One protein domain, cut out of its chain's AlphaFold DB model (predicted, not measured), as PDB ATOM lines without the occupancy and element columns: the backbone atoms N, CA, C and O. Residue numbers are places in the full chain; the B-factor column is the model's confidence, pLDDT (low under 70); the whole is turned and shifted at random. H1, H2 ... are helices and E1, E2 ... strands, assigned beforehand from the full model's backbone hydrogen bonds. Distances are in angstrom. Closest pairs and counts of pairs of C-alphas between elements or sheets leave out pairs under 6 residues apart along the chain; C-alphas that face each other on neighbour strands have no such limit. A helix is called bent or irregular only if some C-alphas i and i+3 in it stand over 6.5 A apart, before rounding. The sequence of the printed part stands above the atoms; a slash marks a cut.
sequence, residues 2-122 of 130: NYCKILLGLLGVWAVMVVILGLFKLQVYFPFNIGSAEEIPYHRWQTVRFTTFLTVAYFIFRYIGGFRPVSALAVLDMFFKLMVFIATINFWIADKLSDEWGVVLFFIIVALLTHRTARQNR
ATOM      1  N   ASN A   2     207.361 106.435 141.204       76.31
ATOM      2  CA  ASN A   2     208.267 107.412 141.839       76.31
ATOM      3  C   ASN A   2     209.044 106.855 143.045       76.31
ATOM      4  O   ASN A   2     210.226 107.141 143.178       76.31
ATOM      5  N   TYR A   3     208.441 105.993 143.871       86.19
ATOM      6  CA  TYR A   3     209.090 105.480 145.090       86.19
ATOM      7  C   TYR A   3     210.369 104.674 144.827       86.19
ATOM      8  O   TYR A   3     211.349 104.835 145.541       86.19
ATOM      9  N   CYS A   4     210.390 103.847 143.775       89.00
ATOM     10  CA  CYS A   4     211.588 103.097 143.382       89.00
ATOM     11  C   CYS A   4     212.708 104.044 142.922       89.00
ATOM     12  O   CYS A   4     213.853 103.881 143.328       89.00
ATOM     13  N   LYS A   5     212.371 105.085 142.146       89.94
ATOM     14  CA  LYS A   5     213.332 106.119 141.730       89.94
ATOM     15  C   LYS A   5     213.898 106.872 142.939       89.94
ATOM     16  O   LYS A   5     215.106 107.032 143.022       89.94
ATOM     17  N   ILE A   6     213.045 107.276 143.886       92.88
ATOM     18  CA  ILE A   6     213.461 107.961 145.123       92.88
ATOM     19  C   ILE A   6     214.380 107.058 145.953       92.88
ATOM     20  O   ILE A   6     215.463 107.484 146.338       92.88
ATOM     21  N   LEU A   7     213.992 105.799 146.174       93.44
ATOM     22  CA  LEU A   7     214.788 104.822 146.920       93.44
ATOM     23  C   LEU A   7     216.164 104.597 146.283       93.44
ATOM     24  O   LEU A   7     217.175 104.654 146.976       93.44
ATOM     25  N   LEU A   8     216.214 104.367 144.967       93.50
ATOM     26  CA  LEU A   8     217.473 104.191 144.242       93.50
ATOM     27  C   LEU A   8     218.312 105.474 144.228       93.50
ATOM     28  O   LEU A   8     219.531 105.390 144.304       93.50
ATOM     29  N   GLY A   9     217.675 106.646 144.175       94.31
ATOM     30  CA  GLY A   9     218.347 107.938 144.304       94.31
ATOM     31  C   GLY A   9     219.015 108.099 145.669       94.31
ATOM     32  O   GLY A   9     220.202 108.405 145.729       94.31
ATOM     33  N   LEU A  10     218.294 107.812 146.758       93.38
ATOM     34  CA  LEU A  10     218.838 107.842 148.119       93.38
ATOM     35  C   LEU A  10     219.969 106.823 148.306       93.38
ATOM     36  O   LEU A  10     221.008 107.169 148.859       93.38
ATOM     37  N   LEU A  11     219.802 105.597 147.800       92.81
ATOM     38  CA  LEU A  11     220.856 104.578 147.811       92.81
ATOM     39  C   LEU A  11     222.079 105.002 146.992       92.81
ATOM     40  O   LEU A  11     223.203 104.737 147.405       92.81
ATOM     41  N   GLY A  12     221.872 105.674 145.859       94.44
ATOM     42  CA  GLY A  12     222.945 106.217 145.030       94.44
ATOM     43  C   GLY A  12     223.737 107.300 145.757       94.44
ATOM     44  O   GLY A  12     224.961 107.220 145.820       94.44
ATOM     45  N   VAL A  13     223.048 108.269 146.370       94.69
ATOM     46  CA  VAL A  13     223.686 109.306 147.201       94.69
ATOM     47  C   VAL A  13     224.438 108.667 148.367       94.69
ATOM     48  O   VAL A  13     225.600 108.991 148.597       94.69
ATOM     49  N   TRP A  14     223.818 107.710 149.062       91.81
ATOM     50  CA  TRP A  14     224.451 106.985 150.161       91.81
ATOM     51  C   TRP A  14     225.715 106.240 149.717       91.81
ATOM     52  O   TRP A  14     226.752 106.373 150.361       91.81
ATOM     53  N   ALA A  15     225.676 105.528 148.587       91.56
ATOM     54  CA  ALA A  15     226.835 104.813 148.058       91.56
ATOM     55  C   ALA A  15     227.999 105.762 147.729       91.56
ATOM     56  O   ALA A  15     229.142 105.476 148.083       91.56
ATOM     57  N   VAL A  16     227.713 106.912 147.109       94.31
ATOM     58  CA  VAL A  16     228.730 107.939 146.827       94.31
ATOM     59  C   VAL A  16     229.320 108.492 148.124       94.31
ATOM     60  O   VAL A  16     230.541 108.593 148.235       94.31
ATOM     61  N   MET A  17     228.488 108.791 149.126       91.81
ATOM     62  CA  MET A  17     228.970 109.254 150.433       91.81
ATOM     63  C   MET A  17     229.892 108.230 151.105       91.81
ATOM     64  O   MET A  17     230.955 108.609 151.588       91.81
ATOM     65  N   VAL A  18     229.536 106.938 151.097       89.19
ATOM     66  CA  VAL A  18     230.370 105.866 151.675       89.19
ATOM     67  C   VAL A  18     231.732 105.786 150.985       89.19
ATOM     68  O   VAL A  18     232.749 105.659 151.663       89.19
ATOM     69  N   VAL A  19     231.776 105.909 149.654       90.69
ATOM     70  CA  VAL A  19     233.042 105.928 148.904       90.69
ATOM     71  C   VAL A  19     233.892 107.138 149.291       90.69
ATOM     72  O   VAL A  19     235.076 106.970 149.571       90.69
ATOM     73  N   ILE A  20     233.302 108.338 149.352       92.06
ATOM     74  CA  ILE A  20     234.019 109.565 149.737       92.06
ATOM     75  C   ILE A  20     234.612 109.417 151.141       92.06
ATOM     76  O   ILE A  20     235.801 109.658 151.320       92.06
ATOM     77  N   LEU A  21     233.819 108.982 152.124       88.94
ATOM     78  CA  LEU A  21     234.283 108.794 153.503       88.94
ATOM     79  C   LEU A  21     235.387 107.731 153.601       88.94
ATOM     80  O   LEU A  21     236.374 107.937 154.313       88.94
ATOM     81  N   GLY A  22     235.280 106.652 152.819       86.19
ATOM     82  CA  GLY A  22     236.294 105.600 152.752       86.19
ATOM     83  C   GLY A  22     237.677 106.109 152.330       86.19
ATOM     84  O   GLY A  22     238.684 105.627 152.849       86.19
ATOM     85  N   LEU A  23     237.749 107.134 151.468       88.88
ATOM     86  CA  LEU A  23     239.017 107.779 151.086       88.88
ATOM     87  C   LEU A  23     239.690 108.511 152.259       88.88
ATOM     88  O   LEU A  23     240.912 108.640 152.285       88.88
ATOM     89  N   PHE A  24     238.911 108.930 153.257       89.31
ATOM     90  CA  PHE A  24     239.391 109.544 154.497       89.31
ATOM     91  C   PHE A  24     239.554 108.528 155.639       89.31
ATOM     92  O   PHE A  24     239.615 108.920 156.802       89.31
ATOM     93  N   LYS A  25     239.626 107.223 155.326       83.69
ATOM     94  CA  LYS A  25     239.715 106.116 156.300       83.69
ATOM     95  C   LYS A  25     238.528 106.032 157.275       83.69
ATOM     96  O   LYS A  25     238.625 105.345 158.290       83.69
ATOM     97  N   LEU A  26     237.412 106.689 156.958       84.38
ATOM     98  CA  LEU A  26     236.158 106.598 157.701       84.38
ATOM     99  C   LEU A  26     235.250 105.596 157.000       84.38
ATOM    100  O   LEU A  26     234.882 105.794 155.843       84.38
ATOM    101  N   GLN A  27     234.873 104.520 157.685       81.88
ATOM    102  CA  GLN A  27     233.965 103.539 157.107       81.88
ATOM    103  C   GLN A  27     232.577 103.679 157.714       81.88
ATOM    104  O   GLN A  27     232.385 103.610 158.924       81.88
ATOM    105  N   VAL A  28     231.603 103.887 156.829       82.62
ATOM    106  CA  VAL A  28     230.184 103.899 157.166       82.62
ATOM    107  C   VAL A  28     229.550 102.688 156.519       82.62
ATOM    108  O   VAL A  28     229.652 102.499 155.307       82.62
ATOM    109  N   TYR A  29     228.882 101.868 157.320       79.94
ATOM    110  CA  TYR A  29     228.179 100.700 156.818       79.94
ATOM    111  C   TYR A  29     226.746 100.646 157.339       79.94
ATOM    112  O   TYR A  29     226.410 101.109 158.430       79.94
ATOM    113  N   PHE A  30     225.880 100.082 156.505       70.94
ATOM    114  CA  PHE A  30     224.444 100.019 156.743       70.94
ATOM    115  C   PHE A  30     224.120  99.258 158.048       70.94
ATOM    116  O   PHE A  30     224.754  98.235 158.298       70.94
ATOM    117  N   PRO A  31     223.140  99.662 158.875       65.00
ATOM    118  CA  PRO A  31     222.225 100.784 158.677       65.00
ATOM    119  C   PRO A  31     222.885 102.154 158.863       65.00
ATOM    120  O   PRO A  31     222.830 102.943 157.931       65.00
ATOM    121  N   PHE A  32     223.565 102.423 159.982       74.19
ATOM    122  CA  PHE A  32     224.271 103.691 160.231       74.19
ATOM    123  C   PHE A  32     225.396 103.500 161.257       74.19
ATOM    124  O   PHE A  32     225.445 104.185 162.275       74.19
ATOM    125  N   ASN A  33     226.278 102.532 161.020       77.25
ATOM    126  CA  ASN A  33     227.445 102.328 161.875       77.25
ATOM    127  C   ASN A  33     228.643 103.079 161.301       77.25
ATOM    128  O   ASN A  33     228.853 103.065 160.086       77.25
ATOM    129  N   ILE A  34     229.414 103.713 162.180       75.19
ATOM    130  CA  ILE A  34     230.663 104.396 161.851       75.19
ATOM    131  C   ILE A  34     231.773 103.637 162.567       75.19
ATOM    132  O   ILE A  34     231.692 103.452 163.779       75.19
ATOM    133  N   GLY A  35     232.776 103.199 161.817       70.44
ATOM    134  CA  GLY A  35     233.930 102.487 162.348       70.44
ATOM    135  C   GLY A  35     235.222 102.897 161.653       70.44
ATOM    136  O   GLY A  35     235.215 103.574 160.615       70.44
ATOM    137  N   SER A  36     236.344 102.490 162.236       67.25
ATOM    138  CA  SER A  36     237.648 102.613 161.585       67.25
ATOM    139  C   SER A  36     237.764 101.641 160.400       67.25
ATOM    140  O   SER A  36     236.991 100.692 160.261       67.25
ATOM    141  N   ALA A  37     238.712 101.879 159.488       57.19
ATOM    142  CA  ALA A  37     238.807 101.128 158.231       57.19
ATOM    143  C   ALA A  37     239.024  99.604 158.381       57.19
ATOM    144  O   ALA A  37     238.775  98.861 157.431       57.19
ATOM    145  N   GLU A  38     239.464  99.147 159.552       60.44
ATOM    146  CA  GLU A  38     239.706  97.733 159.869       60.44
ATOM    147  C   GLU A  38     238.498  97.052 160.543       60.44
ATOM    148  O   GLU A  38     238.523  95.847 160.779       60.44
ATOM    149  N   GLU A  39     237.418  97.791 160.820       69.00
ATOM    150  CA  GLU A  39     236.294  97.310 161.636       69.00
ATOM    151  C   GLU A  39     235.125  96.713 160.844       69.00
ATOM    152  O   GLU A  39     234.222  96.155 161.469       69.00
ATOM    153  N   ILE A  40     235.088  96.782 159.500       79.25
ATOM    154  CA  ILE A  40     233.971  96.155 158.772       79.25
ATOM    155  C   ILE A  40     234.003  94.636 158.995       79.25
ATOM    156  O   ILE A  40     234.962  93.971 158.592       79.25
ATOM    157  N   PRO A  41     232.915  94.050 159.535       86.19
ATOM    158  CA  PRO A  41     232.833  92.613 159.718       86.19
ATOM    159  C   PRO A  41     233.047  91.860 158.403       86.19
ATOM    160  O   PRO A  41     232.394  92.133 157.390       86.19
ATOM    161  N   TYR A  42     233.924  90.856 158.433       89.25
ATOM    162  CA  TYR A  42     234.331  90.104 157.243       89.25
ATOM    163  C   TYR A  42     233.145  89.548 156.438       89.25
ATOM    164  O   TYR A  42     233.116  89.654 155.214       89.25
ATOM    165  N   HIS A  43     232.115  89.027 157.112       89.00
ATOM    166  CA  HIS A  43     230.919  88.472 156.469       89.00
ATOM    167  C   HIS A  43     230.130  89.515 155.653       89.00
ATOM    168  O   HIS A  43     229.511  89.168 154.642       89.00
ATOM    169  N   ARG A  44     230.182  90.802 156.024       88.94
ATOM    170  CA  ARG A  44     229.551  91.894 155.264       88.94
ATOM    171  C   ARG A  44     230.358  92.225 154.016       88.94
ATOM    172  O   ARG A  44     229.793  92.335 152.928       88.94
ATOM    173  N   TRP A  45     231.679  92.316 154.153       90.31
ATOM    174  CA  TRP A  45     232.574  92.592 153.029       90.31
ATOM    175  C   TRP A  45     232.547  91.460 151.992       90.31
ATOM    176  O   TRP A  45     232.388  91.694 150.792       90.31
ATOM    177  N   GLN A  46     232.588  90.216 152.472       93.38
ATOM    178  CA  GLN A  46     232.497  89.023 151.641       93.38
ATOM    179  C   GLN A  46     231.163  88.946 150.890       93.38
ATOM    180  O   GLN A  46     231.140  88.557 149.724       93.38
ATOM    181  N   THR A  47     230.065  89.373 151.522       95.19
ATOM    182  CA  THR A  47     228.751  89.450 150.870       95.19
ATOM    183  C   THR A  47     228.784  90.361 149.652       95.19
ATOM    184  O   THR A  47     228.461  89.909 148.556       95.19
ATOM    185  N   VAL A  48     229.257  91.603 149.797       94.06
ATOM    186  CA  VAL A  48     229.343  92.545 148.667       94.06
ATOM    187  C   VAL A  48     230.237  91.991 147.554       94.06
ATOM    188  O   VAL A  48     229.872  92.053 146.376       94.06
ATOM    189  N   ARG A  49     231.384  91.400 147.912       95.06
ATOM    190  CA  ARG A  49     232.328  90.808 146.954       95.06
ATOM    191  C   ARG A  49     231.694  89.674 146.145       95.06
ATOM    192  O   ARG A  49     231.738  89.695 144.916       95.06
ATOM    193  N   PHE A  50     231.085  88.703 146.821       97.62
ATOM    194  CA  PHE A  50     230.455  87.543 146.184       97.62
ATOM    195  C   PHE A  50     229.258  87.943 145.327       97.62
ATOM    196  O   PHE A  50     229.147  87.495 144.186       97.62
ATOM    197  N   THR A  51     228.407  88.840 145.822       97.94
ATOM    198  CA  THR A  51     227.287  89.378 145.047       97.94
ATOM    199  C   THR A  51     227.766  90.084 143.784       97.94
ATOM    200  O   THR A  51     227.201  89.863 142.712       97.94
ATOM    201  N   THR A  52     228.826  90.891 143.879       97.00
ATOM    202  CA  THR A  52     229.391  91.599 142.723       97.00
ATOM    203  C   THR A  52     229.895  90.614 141.674       97.00
ATOM    204  O   THR A  52     229.485  90.695 140.515       97.00
ATOM    205  N   PHE A  53     230.715  89.636 142.067       98.06
ATOM    206  CA  PHE A  53     231.238  88.637 141.132       98.06
ATOM    207  C   PHE A  53     230.144  87.773 140.512       98.06
ATOM    208  O   PHE A  53     230.175  87.541 139.307       98.06
ATOM    209  N   LEU A  54     229.144  87.354 141.288       97.81
ATOM    210  CA  LEU A  54     228.042  86.551 140.765       97.81
ATOM    211  C   LEU A  54     227.149  87.357 139.808       97.81
ATOM    212  O   LEU A  54     226.702  86.827 138.792       97.81
ATOM    213  N   THR A  55     226.940  88.648 140.081       97.62
ATOM    214  CA  THR A  55     226.207  89.555 139.183       97.62
ATOM    215  C   THR A  55     226.957  89.737 137.865       97.62
ATOM    216  O   THR A  55     226.362  89.613 136.795       97.62
ATOM    217  N   VAL A  56     228.269  89.983 137.929       97.31
ATOM    218  CA  VAL A  56     229.126  90.096 136.741       97.31
ATOM    219  C   VAL A  56     229.117  88.790 135.946       97.31
ATOM    220  O   VAL A  56     228.849  88.816 134.747       97.31
ATOM    221  N   ALA A  57     229.318  87.644 136.604       98.00
ATOM    222  CA  ALA A  57     229.290  86.332 135.964       98.00
ATOM    223  C   ALA A  57     227.949  86.066 135.261       98.00
ATOM    224  O   ALA A  57     227.933  85.658 134.100       98.00
ATOM    225  N   TYR A  58     226.823  86.371 135.916       97.12
ATOM    226  CA  TYR A  58     225.492  86.245 135.319       97.12
ATOM    227  C   TYR A  58     225.372  87.034 134.007       97.12
ATOM    228  O   TYR A  58     224.887  86.501 133.007       97.12
ATOM    229  N   PHE A  59     225.837  88.288 133.979       95.56
ATOM    230  CA  PHE A  59     225.758  89.114 132.773       95.56
ATOM    231  C   PHE A  59     226.783  88.736 131.696       95.56
ATOM    232  O   PHE A  59     226.450  88.833 130.516       95.56
ATOM    233  N   ILE A  60     227.963  88.227 132.065       96.62
ATOM    234  CA  ILE A  60     228.927  87.650 131.113       96.62
ATOM    235  C   ILE A  60     228.309  86.442 130.404       96.62
ATOM    236  O   ILE A  60     228.281  86.400 129.175       96.62
ATOM    237  N   PHE A  61     227.747  85.484 131.148       97.31
ATOM    238  CA  PHE A  61     227.118  84.307 130.539       97.31
ATOM    239  C   PHE A  61     225.889  84.669 129.710       97.31
ATOM    240  O   PHE A  61     225.662  84.094 128.646       97.31
ATOM    241  N   ARG A  62     225.123  85.673 130.147       94.62
ATOM    242  CA  ARG A  62     224.016  86.222 129.363       94.62
ATOM    243  C   ARG A  62     224.491  86.833 128.038       94.62
ATOM    244  O   ARG A  62     223.806  86.696 127.028       94.62
ATOM    245  N   TYR A  63     225.635  87.507 128.033       93.81
ATOM    246  CA  TYR A  63     226.214  88.065 126.814       93.81
ATOM    247  C   TYR A  63     226.691  86.959 125.863       93.81
ATOM    248  O   TYR A  63     226.296  86.946 124.700       93.81
ATOM    249  N   ILE A  64     227.452  85.983 126.372       96.94
ATOM    250  CA  ILE A  64     227.952  84.842 125.584       96.94
ATOM    251  C   ILE A  64     226.794  84.022 124.994       96.94
ATOM    252  O   ILE A  64     226.855  83.605 123.844       96.94
ATOM    253  N   GLY A  65     225.711  83.833 125.753       95.50
ATOM    254  CA  GLY A  65     224.522  83.109 125.299       95.50
ATOM    255  C   GLY A  65     223.639  83.864 124.295       95.50
ATOM    256  O   GLY A  65     222.567  83.369 123.960       95.50
ATOM    257  N   GLY A  66     224.024  85.067 123.847       91.12
ATOM    258  CA  GLY A  66     223.270  85.832 122.847       91.12
ATOM    259  C   GLY A  66     221.898  86.321 123.327       91.12
ATOM    260  O   GLY A  66     221.000  86.581 122.523       91.12
ATOM    261  N   PHE A  67     221.694  86.437 124.641       88.62
ATOM    262  CA  PHE A  67     220.423  86.904 125.186       88.62
ATOM    263  C   PHE A  67     220.224  88.401 124.918       88.62
ATOM    264  O   PHE A  67     221.166  89.187 124.844       88.62
ATOM    265  N   ARG A  68     218.957  88.827 124.860       86.00
ATOM    266  CA  ARG A  68     218.610  90.236 124.628       86.00
ATOM    267  C   ARG A  68     219.211  91.165 125.696       86.00
ATOM    268  O   ARG A  68     219.200  90.790 126.884       86.00
ATOM    269  N   PRO A  69     219.639  92.379 125.294       85.25
ATOM    270  CA  PRO A  69     220.144  93.393 126.210       85.25
ATOM    271  C   PRO A  69     219.097  93.739 127.272       85.25
ATOM    272  O   PRO A  69     217.887  93.634 127.053       85.25
ATOM    273  N   VAL A  70     219.582  94.128 128.447       87.69
ATOM    274  CA  VAL A  70     218.755  94.480 129.604       87.69
ATOM    275  C   VAL A  70     218.924  95.951 129.950       87.69
ATOM    276  O   VAL A  70     219.963  96.543 129.678       87.69
ATOM    277  N   SER A  71     217.909  96.546 130.571       89.19
ATOM    278  CA  SER A  71     218.010  97.909 131.094       89.19
ATOM    279  C   SER A  71     218.890  97.960 132.350       89.19
ATOM    280  O   SER A  71     219.023  96.966 133.067       89.19
ATOM    281  N   ALA A  72     219.431  99.137 132.671       90.12
ATOM    282  CA  ALA A  72     220.220  99.349 133.890       90.12
ATOM    283  C   ALA A  72     219.455  98.945 135.166       90.12
ATOM    284  O   ALA A  72     220.013  98.335 136.074       90.12
ATOM    285  N   LEU A  73     218.140  99.195 135.205       91.62
ATOM    286  CA  LEU A  73     217.291  98.786 136.324       91.62
ATOM    287  C   LEU A  73     217.246  97.261 136.504       91.62
ATOM    288  O   LEU A  73     217.167  96.784 137.630       91.62
ATOM    289  N   ALA A  74     217.301  96.488 135.417       91.19
ATOM    290  CA  ALA A  74     217.332  95.031 135.502       91.19
ATOM    291  C   ALA A  74     218.683  94.506 136.024       91.19
ATOM    292  O   ALA A  74     218.710  93.464 136.676       91.19
ATOM    293  N   VAL A  75     219.783  95.231 135.786       93.62
ATOM    294  CA  VAL A  75     221.090  94.937 136.401       93.62
ATOM    295  C   VAL A  75     221.018  95.145 137.911       93.62
ATOM    296  O   VAL A  75     221.385  94.246 138.663       93.62
ATOM    297  N   LEU A  76     220.466  96.281 138.352       95.19
ATOM    298  CA  LEU A  76     220.255  96.568 139.775       95.19
ATOM    299  C   LEU A  76     219.317  95.545 140.434       95.19
ATOM    300  O   LEU A  76     219.622  95.039 141.508       95.19
ATOM    301  N   ASP A  77     218.209  95.187 139.774       95.19
ATOM    302  CA  ASP A  77     217.282  94.156 140.258       95.19
ATOM    303  C   ASP A  77     217.984  92.810 140.481       95.19
ATOM    304  O   ASP A  77     217.787  92.157 141.507       95.19
ATOM    305  N   MET A  78     218.826  92.399 139.529       96.31
ATOM    306  CA  MET A  78     219.592  91.161 139.652       96.31
ATOM    307  C   MET A  78     220.611  91.247 140.790       96.31
ATOM    308  O   MET A  78     220.690  90.326 141.603       96.31
ATOM    309  N   PHE A  79     221.336  92.364 140.887       97.50
ATOM    310  CA  PHE A  79     222.297  92.601 141.958       97.50
ATOM    311  C   PHE A  79     221.641  92.474 143.338       97.50
ATOM    312  O   PHE A  79     222.127  91.713 144.168       97.50
ATOM    313  N   PHE A  80     220.504  93.136 143.583       97.31
ATOM    314  CA  PHE A  80     219.841  93.082 144.892       97.31
ATOM    315  C   PHE A  80     219.299  91.693 145.242       97.31
ATOM    316  O   PHE A  80     219.368  91.288 146.399       97.31
ATOM    317  N   LYS A  81     218.817  90.920 144.265       97.69
ATOM    318  CA  LYS A  81     218.401  89.527 144.509       97.69
ATOM    319  C   LYS A  81     219.569  88.640 144.912       97.69
ATOM    320  O   LYS A  81     219.457  87.871 145.864       97.69
ATOM    321  N   LEU A  82     220.691  88.769 144.205       98.06
ATOM    322  CA  LEU A  82     221.914  88.060 144.556       98.06
ATOM    323  C   LEU A  82     222.479  88.553 145.893       98.06
ATOM    324  O   LEU A  82     223.010  87.749 146.648       98.06
ATOM    325  N   MET A  83     222.318  89.838 146.223       96.81
ATOM    326  CA  MET A  83     222.690  90.402 147.523       96.81
ATOM    327  C   MET A  83     221.920  89.722 148.649       96.81
ATOM    328  O   MET A  83     222.535  89.242 149.588       96.81
ATOM    329  N   VAL A  84     220.593  89.612 148.534       97.44
ATOM    330  CA  VAL A  84     219.758  88.921 149.530       97.44
ATOM    331  C   VAL A  84     220.187  87.465 149.693       97.44
ATOM    332  O   VAL A  84     220.371  87.000 150.816       97.44
ATOM    333  N   PHE A  85     220.370  86.751 148.580       97.62
ATOM    334  CA  PHE A  85     220.750  85.340 148.597       97.62
ATOM    335  C   PHE A  85     222.107  85.114 149.279       97.62
ATOM    336  O   PHE A  85     222.210  84.326 150.218       97.62
ATOM    337  N   ILE A  86     223.135  85.848 148.852       97.69
ATOM    338  CA  ILE A  86     224.489  85.730 149.396       97.69
ATOM    339  C   ILE A  86     224.562  86.242 150.837       97.69
ATOM    340  O   ILE A  86     225.218  85.602 151.653       97.69
ATOM    341  N   ALA A  87     223.881  87.342 151.174       95.88
ATOM    342  CA  ALA A  87     223.834  87.859 152.543       95.88
ATOM    343  C   ALA A  87     223.248  86.816 153.492       95.88
ATOM    344  O   ALA A  87     223.827  86.544 154.537       95.88
ATOM    345  N   THR A  88     222.148  86.172 153.094       95.88
ATOM    346  CA  THR A  88     221.512  85.120 153.897       95.88
ATOM    347  C   THR A  88     222.483  83.969 154.154       95.88
ATOM    348  O   THR A  88     222.647  83.556 155.298       95.88
ATOM    349  N   ILE A  89     223.181  83.494 153.115       96.38
ATOM    350  CA  ILE A  89     224.162  82.406 153.240       96.38
ATOM    351  C   ILE A  89     225.346  82.821 154.118       96.38
ATOM    352  O   ILE A  89     225.689  82.111 155.057       96.38
ATOM    353  N   ASN A  90     225.971  83.967 153.843       95.12
ATOM    354  CA  ASN A  90     227.162  84.403 154.569       95.12
ATOM    355  C   ASN A  90     226.863  84.726 156.033       95.12
ATOM    356  O   ASN A  90     227.672  84.408 156.897       95.12
ATOM    357  N   PHE A  91     225.718  85.347 156.325       94.50
ATOM    358  CA  PHE A  91     225.337  85.660 157.702       94.50
ATOM    359  C   PHE A  91     224.941  84.401 158.469       94.50
ATOM    360  O   PHE A  91     225.202  84.319 159.664       94.50
ATOM    361  N   TRP A  92     224.368  83.405 157.787       94.62
ATOM    362  CA  TRP A  92     224.124  82.092 158.374       94.62
ATOM    363  C   TRP A  92     225.433  81.354 158.692       94.62
ATOM    364  O   TRP A  92     225.612  80.912 159.819       94.62
ATOM    365  N   ILE A  93     226.386  81.301 157.752       94.88
ATOM    366  CA  ILE A  93     227.710  80.681 157.968       94.88
ATOM    367  C   ILE A  93     228.486  81.383 159.091       94.88
ATOM    368  O   ILE A  93     229.206  80.734 159.843       94.88
ATOM    369  N   ALA A  94     228.352  82.705 159.207       92.69
ATOM    370  CA  ALA A  94     229.026  83.497 160.231       92.69
ATOM    371  C   ALA A  94     228.332  83.469 161.605       92.69
ATOM    372  O   ALA A  94     228.809  84.151 162.507       92.69
ATOM    373  N   ASP A  95     227.212  82.749 161.754       92.69
ATOM    374  CA  ASP A  95     226.362  82.746 162.955       92.69
ATOM    375  C   ASP A  95     225.928  84.164 163.395       92.69
ATOM    376  O   ASP A  95     225.875  84.522 164.570       92.69
ATOM    377  N   LYS A  96     225.657  85.022 162.401       91.44
ATOM    378  CA  LYS A  96     225.272  86.435 162.566       91.44
ATOM    379  C   LYS A  96     223.944  86.793 161.919       91.44
ATOM    380  O   LYS A  96     223.554  87.956 161.902       91.44
ATOM    381  N   LEU A  97     223.202  85.804 161.427       87.81
ATOM    382  CA  LEU A  97     221.918  86.039 160.769       87.81
ATOM    383  C   LEU A  97     220.912  86.757 161.684       87.81
ATOM    384  O   LEU A  97     220.233  87.673 161.228       87.81
ATOM    385  N   SER A  98     220.861  86.391 162.967       86.94
ATOM    386  CA  SER A  98     219.983  87.022 163.965       86.94
ATOM    387  C   SER A  98     220.395  88.446 164.340       86.94
ATOM    388  O   SER A  98     219.553  89.209 164.796       86.94
ATOM    389  N   ASP A  99     221.657  88.820 164.128       85.81
ATOM    390  CA  ASP A  99     222.147  90.182 164.366       85.81
ATOM    391  C   ASP A  99     221.923  91.063 163.119       85.81
ATOM    392  O   ASP A  99     221.702  92.269 163.213       85.81
ATOM    393  N   GLU A 100     221.922  90.448 161.930       87.38
ATOM    394  CA  GLU A 100     221.929  91.124 160.626       87.38
ATOM    395  C   GLU A 100     220.606  91.012 159.845       87.38
ATOM    396  O   GLU A 100     220.503  91.475 158.702       87.38
ATOM    397  N   TRP A 101     219.563  90.416 160.430       87.00
ATOM    398  CA  TRP A 101     218.286  90.164 159.744       87.00
ATOM    399  C   TRP A 101     217.644  91.439 159.184       87.00
ATOM    400  O   TRP A 101     217.030  91.401 158.116       87.00
ATOM    401  N   GLY A 102     217.823  92.582 159.857       89.94
ATOM    402  CA  GLY A 102     217.319  93.877 159.395       89.94
ATOM    403  C   GLY A 102     217.950  94.316 158.070       89.94
ATOM    404  O   GLY A 102     217.265  94.868 157.209       89.94
ATOM    405  N   VAL A 103     219.232  94.001 157.859       90.69
ATOM    406  CA  VAL A 103     219.946  94.273 156.603       90.69
ATOM    407  C   VAL A 103     219.384  93.406 155.479       90.69
ATOM    408  O   VAL A 103     219.088  93.907 154.393       90.69
ATOM    409  N   VAL A 104     219.178  92.114 155.748       93.69
ATOM    410  CA  VAL A 104     218.586  91.180 154.779       93.69
ATOM    411  C   VAL A 104     217.171  91.621 154.406       93.69
ATOM    412  O   VAL A 104     216.853  91.725 153.221       93.69
ATOM    413  N   LEU A 105     216.336  91.952 155.396       94.62
ATOM    414  CA  LEU A 105     214.967  92.418 155.180       94.62
ATOM    415  C   LEU A 105     214.923  93.706 154.352       94.62
ATOM    416  O   LEU A 105     214.124  93.811 153.419       94.62
ATOM    417  N   PHE A 106     215.802  94.666 154.645       94.19
ATOM    418  CA  PHE A 106     215.917  95.890 153.859       94.19
ATOM    419  C   PHE A 106     216.195  95.579 152.382       94.19
ATOM    420  O   PHE A 106     215.462  96.039 151.504       94.19
ATOM    421  N   PHE A 107     217.195  94.742 152.090       95.31
ATOM    422  CA  PHE A 107     217.510  94.386 150.705       95.31
ATOM    423  C   PHE A 107     216.438  93.515 150.040       95.31
ATOM    424  O   PHE A 107     216.264  93.625 148.827       95.31
ATOM    425  N   ILE A 108     215.657  92.729 150.792       96.44
ATOM    426  CA  ILE A 108     214.455  92.057 150.268       96.44
ATOM    427  C   ILE A 108     213.447  93.095 149.772       96.44
ATOM    428  O   ILE A 108     212.939  92.974 148.656       96.44
ATOM    429  N   ILE A 109     213.176  94.140 150.559       95.25
ATOM    430  CA  ILE A 109     212.254  95.213 150.163       95.25
ATOM    431  C   ILE A 109     212.769  95.914 148.901       95.25
ATOM    432  O   ILE A 109     212.006  96.088 147.945       95.25
ATOM    433  N   VAL A 110     214.061  96.260 148.859       95.50
ATOM    434  CA  VAL A 110     214.691  96.865 147.674       95.50
ATOM    435  C   VAL A 110     214.526  95.949 146.457       95.50
ATOM    436  O   VAL A 110     213.998  96.398 145.439       95.50
ATOM    437  N   ALA A 111     214.876  94.664 146.577       96.44
ATOM    438  CA  ALA A 111     214.771  93.680 145.502       96.44
ATOM    439  C   ALA A 111     213.327  93.514 144.993       96.44
ATOM    440  O   ALA A 111     213.094  93.396 143.791       96.44
ATOM    441  N   LEU A 112     212.328  93.537 145.878       95.12
ATOM    442  CA  LEU A 112     210.919  93.459 145.481       95.12
ATOM    443  C   LEU A 112     210.466  94.710 144.715       95.12
ATOM    444  O   LEU A 112     209.755  94.599 143.710       95.12
ATOM    445  N   LEU A 113     210.875  95.899 145.162       93.88
ATOM    446  CA  LEU A 113     210.529  97.166 144.512       93.88
ATOM    447  C   LEU A 113     211.200  97.305 143.140       93.88
ATOM    448  O   LEU A 113     210.535  97.689 142.163       93.88
ATOM    449  N   THR A 114     212.482  96.944 143.036       94.00
ATOM    450  CA  THR A 114     213.193  96.906 141.754       94.00
ATOM    451  C   THR A 114     212.591  95.860 140.837       94.00
ATOM    452  O   THR A 114     212.351  96.171 139.673       94.00
ATOM    453  N   HIS A 115     212.227  94.681 141.347       93.44
ATOM    454  CA  HIS A 115     211.655  93.618 140.526       93.44
ATOM    455  C   HIS A 115     210.315  94.020 139.918       93.44
ATOM    456  O   HIS A 115     210.095  93.837 138.719       93.44
ATOM    457  N   ARG A 116     209.426  94.610 140.728       91.44
ATOM    458  CA  ARG A 116     208.132  95.122 140.256       91.44
ATOM    459  C   ARG A 116     208.326  96.158 139.148       91.44
ATOM    460  O   ARG A 116     207.715  96.040 138.089       91.44
ATOM    461  N   THR A 117     209.227  97.115 139.361       89.38
ATOM    462  CA  THR A 117     209.488  98.200 138.402       89.38
ATOM    463  C   THR A 117     210.184  97.690 137.132       89.38
ATOM    464  O   THR A 117     209.829  98.087 136.024       89.38
ATOM    465  N   ALA A 118     211.137  96.764 137.259       87.38
ATOM    466  CA  ALA A 118     211.822  96.137 136.132       87.38
ATOM    467  C   ALA A 118     210.864  95.276 135.298       87.38
ATOM    468  O   ALA A 118     210.926  95.293 134.070       87.38
ATOM    469  N   ARG A 119     209.938  94.555 135.948       84.56
ATOM    470  CA  ARG A 119     208.908  93.754 135.272       84.56
ATOM    471  C   ARG A 119     207.950  94.625 134.462       84.56
ATOM    472  O   ARG A 119     207.643  94.260 133.333       84.56
ATOM    473  N   GLN A 120     207.519  95.763 135.009       81.62
ATOM    474  CA  GLN A 120     206.649  96.722 134.312       81.62
ATOM    475  C   GLN A 120     207.317  97.337 133.075       81.62
ATOM    476  O   GLN A 120     206.647  97.615 132.087       81.62
ATOM    477  N   ASN A 121     208.643  97.493 133.104       74.38
ATOM    478  CA  ASN A 121     209.425  98.074 132.013       74.38
ATOM    479  C   ASN A 121     210.096  97.023 131.106       74.38
ATOM    480  O   ASN A 121     211.008  97.349 130.344       74.38
ATOM    481  N   ARG A 122     209.670  95.750 131.165       69.00
ATOM    482  CA  ARG A 122     210.224  94.687 130.310       69.00
ATOM    483  C   ARG A 122     210.059  95.037 128.829       69.00
ATOM    484  O   ARG A 122     208.964  95.340 128.374       69.00
TER     485      ARG A 122
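This is residues 2 to 122 of the 130 residues of an uncharacterized protein of Rhodospirillaceae bacterium TMED23 (UniProt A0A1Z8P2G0). Three helices, H2, H3 and H4, stand side by side in a row with H3 in the middle, and H1 crosses over one face of that row, meeting it at H4. A small hairpin of two strands, E1 and E2, packs through E1 on residues 14 to 22 of H1. The printed part has 121 residues, in the order H1, E1, E2, H2, H3, H4; the sheet is antiparallel and the class is mostly helix. The whole is compact, with a radius of gyration of the C-alphas of 15.4 A and spans of 43 by 32 by 27 A.

E1 is residues 26 to 29 and E2 residues 33 to 36. H1, residues 2 to 23, runs 32.1 A from C-alpha 2 at (208.267, 107.412, 141.839). H2 is residues 42 to 64, 32.7 A, and H3 residues 72 to 93, 31.4 A. H4, residues 97 to 120, runs 32.4 A to C-alpha 120 at (206.649, 96.722, 134.312); it has a kink of 34 degrees near residue 104 and is irregular, with C-alphas 99 and 102 7.9 A apart.

In the hairpin E1 and E2, N 27 and O 35 are within hydrogen-bond range at 3.1 A, and N 35 and O 27 at 2.9 A. The closest C-alphas of H1 and E1, Val 18 and Val 28, are 5.8 A apart. H1 touches H4 with residues 4 to 7 alone, C-alphas Cys 4 and Leu 113 closest at 6.1 A, at a steep tilt of 50 degrees, opposite ways. H3 and H4, a helical hairpin, touch at a shallow tilt of 21 degrees, with C-alphas Phe 91 and Leu 97 closest at 4.6 A. H2 and H3, also a helical hairpin, touch at a steep tilt of 42 degrees, with C-alphas Thr 51 and Met 83 closest at 5.3 A. H2 and H4 are apart. Every O i to N i+4 pair is within range in H1, H2 and H3, and 18 of 20 in H4.

The C-alphas farthest apart, Ser 36 and Gly 66, are 44.6 A apart. The printed part has no cut and no long link. Confidence is under 70 at residues 31, 36 to 39 and 122.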